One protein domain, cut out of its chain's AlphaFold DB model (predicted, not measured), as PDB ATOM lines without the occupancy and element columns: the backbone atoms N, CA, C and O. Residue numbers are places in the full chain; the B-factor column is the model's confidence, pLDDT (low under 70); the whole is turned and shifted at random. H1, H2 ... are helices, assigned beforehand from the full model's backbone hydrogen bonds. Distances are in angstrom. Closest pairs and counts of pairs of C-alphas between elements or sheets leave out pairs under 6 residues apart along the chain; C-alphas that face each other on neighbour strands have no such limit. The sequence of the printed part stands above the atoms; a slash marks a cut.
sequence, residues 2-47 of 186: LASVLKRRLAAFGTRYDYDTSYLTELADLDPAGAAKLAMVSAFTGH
ATOM      1  N   LEU A   2     148.101 130.527 178.379       87.44
ATOM      2  CA  LEU A   2     148.087 131.043 176.999       87.44
ATOM      3  C   LEU A   2     149.326 130.642 176.177       87.44
ATOM      4  O   LEU A   2     149.177 129.998 175.141       87.44
ATOM      5  N   ALA A   3     150.535 130.912 176.683       88.38
ATOM      6  CA  ALA A   3     151.788 130.516 176.026       88.38
ATOM      7  C   ALA A   3     151.846 129.010 175.726       88.38
ATOM      8  O   ALA A   3     152.148 128.599 174.615       88.38
ATOM      9  N   SER A   4     151.485 128.162 176.693       91.44
ATOM     10  CA  SER A   4     151.485 126.705 176.520       91.44
ATOM     11  C   SER A   4     150.503 126.233 175.441       91.44
ATOM     12  O   SER A   4     150.794 125.277 174.728       91.44
ATOM     13  N   VAL A   5     149.342 126.885 175.308       92.69
ATOM     14  CA  VAL A   5     148.374 126.590 174.237       92.69
ATOM     15  C   VAL A   5     148.943 126.993 172.878       92.69
ATOM     16  O   VAL A   5     148.895 126.187 171.950       92.69
ATOM     17  N   LEU A   6     149.514 128.197 172.771       91.12
ATOM     18  CA  LEU A   6     150.134 128.691 171.537       91.12
ATOM     19  C   LEU A   6     151.282 127.776 171.101       91.12
ATOM     20  O   LEU A   6     151.259 127.267 169.987       91.12
ATOM     21  N   LYS A   7     152.209 127.448 172.005       92.50
ATOM     22  CA  LYS A   7     153.338 126.547 171.728       92.50
ATOM     23  C   LYS A   7     152.903 125.162 171.250       92.50
ATOM     24  O   LYS A   7     153.486 124.637 170.311       92.50
ATOM     25  N   ARG A   8     151.832 124.582 171.812       94.69
ATOM     26  CA  ARG A   8     151.283 123.305 171.311       94.69
ATOM     27  C   ARG A   8     150.759 123.410 169.878       94.69
ATOM     28  O   ARG A   8     150.972 122.497 169.087       94.69
ATOM     29  N   ARG A   9     150.084 124.512 169.534       93.50
ATOM     30  CA  ARG A   9     149.611 124.766 168.162       93.50
ATOM     31  C   ARG A   9     150.784 124.960 167.199       93.50
ATOM     32  O   ARG A   9     150.758 124.400 166.109       93.50
ATOM     33  N   LEU A  10     151.811 125.694 167.623       94.56
ATOM     34  CA  LEU A  10     153.038 125.925 166.857       94.56
ATOM     35  C   LEU A  10     153.839 124.637 166.634       94.56
ATOM     36  O   LEU A  10     154.343 124.425 165.536       94.56
ATOM     37  N   ALA A  11     153.911 123.756 167.632       94.44
ATOM     38  CA  ALA A  11     154.546 122.448 167.498       94.44
ATOM     39  C   ALA A  11     153.804 121.572 166.481       94.44
ATOM     40  O   ALA A  11     154.419 121.043 165.562       94.44
ATOM     41  N   ALA A  12     152.471 121.492 166.579       95.19
ATOM     42  CA  ALA A  12     151.660 120.754 165.610       95.19
ATOM     43  C   ALA A  12     151.817 121.302 164.180       95.19
ATOM     44  O   ALA A  12     151.904 120.529 163.229       95.19
ATOM     45  N   PHE A  13     151.886 122.630 164.029       95.00
ATOM     46  CA  PHE A  13     152.164 123.277 162.748       95.00
ATOM     47  C   PHE A  13     153.555 122.913 162.215       95.00
ATOM     48  O   PHE A  13     153.677 122.506 161.063       95.00
ATOM     49  N   GLY A  14     154.587 123.020 163.056       94.62
ATOM     50  CA  GLY A  14     155.962 122.704 162.678       94.62
ATOM     51  C   GLY A  14     156.123 121.255 162.230       94.62
ATOM     52  O   GLY A  14     156.733 121.003 161.197       94.62
ATOM     53  N   THR A  15     155.487 120.309 162.931       95.50
ATOM     54  CA  THR A  15     155.465 118.894 162.535       95.50
ATOM     55  C   THR A  15     154.719 118.665 161.222       95.50
ATOM     56  O   THR A  15     155.204 117.911 160.387       95.50
ATOM     57  N   ARG A  16     153.559 119.305 161.008       95.06
ATOM     58  CA  ARG A  16     152.776 119.136 159.771       95.06
ATOM     59  C   ARG A  16     153.557 119.564 158.527       95.06
ATOM     60  O   ARG A  16     153.423 118.920 157.494       95.06
ATOM     61  N   TYR A  17     154.317 120.650 158.628       93.81
ATOM     62  CA  TYR A  17     154.949 121.288 157.474       93.81
ATOM     63  C   TYR A  17     156.475 121.133 157.409       93.81
ATOM     64  O   TYR A  17     157.088 121.766 156.554       93.81
ATOM     65  N   ASP A  18     157.094 120.353 158.303       91.69
ATOM     66  CA  ASP A  18     158.561 120.320 158.468       91.69
ATOM     67  C   ASP A  18     159.159 121.746 158.525       91.69
ATOM     68  O   ASP A  18     160.071 122.141 157.783       91.69
ATOM     69  N   TYR A  19     158.540 122.574 159.370       92.06
ATOM     70  CA  TYR A  19     158.802 124.004 159.439       92.06
ATOM     71  C   TYR A  19     159.268 124.417 160.832       92.06
ATOM     72  O   TYR A  19     158.636 124.125 161.846       92.06
ATOM     73  N   ASP A  20     160.369 125.159 160.868       91.56
ATOM     74  CA  ASP A  20     160.939 125.693 162.097       91.56
ATOM     75  C   ASP A  20     160.079 126.833 162.672       91.56
ATOM     76  O   ASP A  20     160.018 127.938 162.120       91.56
ATOM     77  N   THR A  21     159.442 126.550 163.811       94.44
ATOM     78  CA  THR A  21     158.609 127.471 164.599       94.44
ATOM     79  C   THR A  21     159.297 127.961 165.880       94.44
ATOM     80  O   THR A  21     158.626 128.515 166.758       94.44
ATOM     81  N   SER A  22     160.618 127.786 166.010       92.75
ATOM     82  CA  SER A  22     161.381 128.197 167.200       92.75
ATOM     83  C   SER A  22     161.207 129.684 167.516       92.75
ATOM     84  O   SER A  22     160.838 130.015 168.637       92.75
ATOM     85  N   TYR A  23     161.312 130.565 166.519       93.75
ATOM     86  CA  TYR A  23     161.091 132.009 166.681       93.75
ATOM     87  C   TYR A  23     159.687 132.370 167.201       93.75
ATOM     88  O   TYR A  23     159.520 133.299 167.985       93.75
ATOM     89  N   LEU A  24     158.651 131.616 166.817       94.75
ATOM     90  CA  LEU A  24     157.284 131.826 167.316       94.75
ATOM     91  C   LEU A  24     157.134 131.339 168.758       94.75
ATOM     92  O   LEU A  24     156.376 131.909 169.544       94.75
ATOM     93  N   THR A  25     157.852 130.270 169.091       94.69
ATOM     94  CA  THR A  25     157.905 129.701 170.438       94.69
ATOM     95  C   THR A  25     158.637 130.646 171.390       94.69
ATOM     96  O   THR A  25     158.127 130.908 172.475       94.69
ATOM     97  N   GLU A  26     159.752 131.228 170.942       94.75
ATOM     98  CA  GLU A  26     160.502 132.271 171.644       94.75
ATOM     99  C   GLU A  26     159.619 133.488 171.940       94.75
ATOM    100  O   GLU A  26     159.508 133.900 173.092       94.75
ATOM    101  N   LEU A  27     158.900 134.011 170.940       95.00
ATOM    102  CA  LEU A  27     157.966 135.124 171.145       95.00
ATOM    103  C   LEU A  27     156.871 134.794 172.166       95.00
ATOM    104  O   LEU A  27     156.508 135.647 172.971       95.00
ATOM    105  N   ALA A  28     156.341 133.567 172.151       95.50
ATOM    106  CA  ALA A  28     155.332 133.137 173.116       95.50
ATOM    107  C   ALA A  28     155.877 133.009 174.547       95.50
ATOM    108  O   ALA A  28     155.093 133.132 175.492       95.50
ATOM    109  N   ASP A  29     157.177 132.753 174.705       95.50
ATOM    110  CA  ASP A  29     157.862 132.712 175.999       95.50
ATOM    111  C   ASP A  29     158.228 134.110 176.510       95.50
ATOM    112  O   ASP A  29     158.103 134.362 177.709       95.50
ATOM    113  N   LEU A  30     158.600 135.027 175.613       96.06
ATOM    114  CA  LEU A  30     158.895 136.427 175.936       96.06
ATOM    115  C   LEU A  30     157.631 137.228 176.287       96.06
ATOM    116  O   LEU A  30     157.598 137.914 177.307       96.06
ATOM    117  N   ASP A  31     156.590 137.148 175.452       96.50
ATOM    118  CA  ASP A  31     155.314 137.844 175.649       96.50
ATOM    119  C   ASP A  31     154.132 137.023 175.084       96.50
ATOM    120  O   ASP A  31     153.807 137.091 173.890       96.50
ATOM    121  N   PRO A  32     153.402 136.287 175.943       94.25
ATOM    122  CA  PRO A  32     152.247 135.498 175.524       94.25
ATOM    123  C   PRO A  32     151.109 136.330 174.914       94.25
ATOM    124  O   PRO A  32     150.360 135.823 174.077       94.25
ATOM    125  N   ALA A  33     150.940 137.586 175.342       95.44
ATOM    126  CA  ALA A  33     149.899 138.465 174.820       95.44
ATOM    127  C   ALA A  33     150.285 138.999 173.433       95.44
ATOM    128  O   ALA A  33     149.448 139.026 172.527       95.44
ATOM    129  N   GLY A  34     151.557 139.356 173.240       94.94
ATOM    130  CA  GLY A  34     152.140 139.671 171.936       94.94
ATOM    131  C   GLY A  34     151.999 138.513 170.946       94.94
ATOM    132  O   GLY A  34     151.474 138.699 169.846       94.94
ATOM    133  N   ALA A  35     152.343 137.291 171.358       94.50
ATOM    134  CA  ALA A  35     152.177 136.094 170.532       94.50
ATOM    135  C   ALA A  35     150.703 135.789 170.191       94.50
ATOM    136  O   ALA A  35     150.398 135.318 169.095       94.50
ATOM    137  N   ALA A  36     149.757 136.101 171.082       94.00
ATOM    138  CA  ALA A  36     148.333 135.992 170.763       94.00
ATOM    139  C   ALA A  36     147.895 137.005 169.688       94.00
ATOM    140  O   ALA A  36     147.128 136.653 168.791       94.00
ATOM    141  N   LYS A  37     148.416 138.241 169.718       95.19
ATOM    142  CA  LYS A  37     148.181 139.233 168.652       95.19
ATOM    143  C   LYS A  37     148.788 138.787 167.325       95.19
ATOM    144  O   LYS A  37     148.149 138.934 166.286       95.19
ATOM    145  N   LEU A  38     149.969 138.175 167.362       93.69
ATOM    146  CA  LEU A  38     150.605 137.585 166.187       93.69
ATOM    147  C   LEU A  38     149.717 136.516 165.530       93.69
ATOM    148  O   LEU A  38     149.534 136.516 164.315       93.69
ATOM    149  N   ALA A  39     149.086 135.656 166.333       91.62
ATOM    150  CA  ALA A  39     148.145 134.658 165.824       91.62
ATOM    151  C   ALA A  39     146.929 135.293 165.117       91.62
ATOM    152  O   ALA A  39     146.429 134.736 164.138       91.62
ATOM    153  N   MET A  40     146.480 136.477 165.554       93.75
ATOM    154  CA  MET A  40     145.431 137.229 164.854       93.75
ATOM    155  C   MET A  40     145.902 137.761 163.496       93.75
ATOM    156  O   MET A  40     145.122 137.745 162.545       93.75
ATOM    157  N   VAL A  41     147.173 138.163 163.364       93.31
ATOM    158  CA  VAL A  41     147.754 138.521 162.056       93.31
ATOM    159  C   VAL A  41     147.714 137.320 161.119       93.31
ATOM    160  O   VAL A  41     147.252 137.456 159.991       93.31
ATOM    161  N   SER A  42     148.084 136.127 161.596       89.81
ATOM    162  CA  SER A  42     147.948 134.886 160.820       89.81
ATOM    163  C   SER A  42     146.524 134.655 160.315       89.81
ATOM    164  O   SER A  42     146.340 134.335 159.140       89.81
ATOM    165  N   ALA A  43     145.525 134.837 161.184       91.75
ATOM    166  CA  ALA A  43     144.118 134.685 160.824       91.75
ATOM    167  C   ALA A  43     143.686 135.701 159.755       91.75
ATOM    168  O   ALA A  43     143.001 135.331 158.804       91.75
ATOM    169  N   PHE A  44     144.132 136.955 159.873       92.69
ATOM    170  CA  PHE A  44     143.893 137.987 158.866       92.69
ATOM    171  C   PHE A  44     144.565 137.646 157.534       92.69
ATOM    172  O   PHE A  44     143.906 137.626 156.499       92.69
ATOM    173  N   THR A  45     145.859 137.319 157.550       89.06
ATOM    174  CA  THR A  45     146.612 137.036 156.325       89.06
ATOM    175  C   THR A  45     146.114 135.786 155.611       89.06
ATOM    176  O   THR A  45     146.242 135.716 154.397       89.06
ATOM    177  N   GLY A  46     145.517 134.822 156.324       88.06
ATOM    178  CA  GLY A  46     144.865 133.643 155.746       88.06
ATOM    179  C   GLY A  46     143.432 133.877 155.250       88.06
ATOM    180  O   GLY A  46     142.822 132.962 154.704       88.06
ATOM    181  N   HIS A  47     142.866 135.072 155.434       93.06
ATOM    182  CA  HIS A  47     141.542 135.410 154.924       93.06
ATOM    183  C   HIS A  47     141.638 135.921 153.480       93.06
ATOM    184  O   HIS A  47     142.250 136.949 153.212       93.06
TER     185      HIS A  47
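AT A GLANCE: This is residues 2 to 47 of the 186 residues of an uncharacterized protein of Hyphomicrobiales bacterium (UniProt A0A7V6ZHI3). Two helices, H1 and H2, lie side by side as a helical hairpin, and a third, H3, starts beside the first residues of H1 and the last of H2 and slants away from the pair to make a V. Residues 40 to 47 stick out as the free end of that arm. The printed part has 46 residues, with three named helices in the order H1, H2, H3 and no named strand; its class is all helix. It is compact, with a radius of gyration of the C-alphas of 10.1 A and spans of 26 by 26 by 15 A.

HOW THE PARTS SIT: H1, residues 2 to 17, touches H2, residues 22 to 30, with its residues 3 to 10 alone. They run opposite ways at a shallow tilt of 1 degree, and their closest C-alphas, those of Ala 3 and Ala 28, are 5.3 A apart. H3, residues 32 to 45, touches H1 with residues 32 to 36 alone, closest at the C-alphas of Ala 3 and Pro 32, 5.0 A apart. H1 and H3 run the same way at a steep tilt of 44 degrees. H2 and H3 touch and form a second helical hairpin, opposite ways at a steep tilt of 45 degrees; their closest C-alphas, those of Ala 28 and Ala 35, are 5.0 A apart. The helix packing is mostly crossed, but only just. In H1, H2 and H3 every O i to N i+4 pair is within hydrogen-bond range.

IN THESE COORDINATES: H1 begins at C-alpha 2 (148.087, 131.043, 176.999) and is 22.9 A long from first to last C-alpha. H2 measures 12.3 A. H3 measures 20.1 A and ends at C-alpha 45 (146.612, 137.036, 156.325).

THE WHOLE: The two C-alphas farthest apart, those of Leu 30 and His 47, are 27.3 A apart. Both links are tight, and the printed part has no cut. The mean pLDDT of the printed part is 93.3, and no printed residue is under 70.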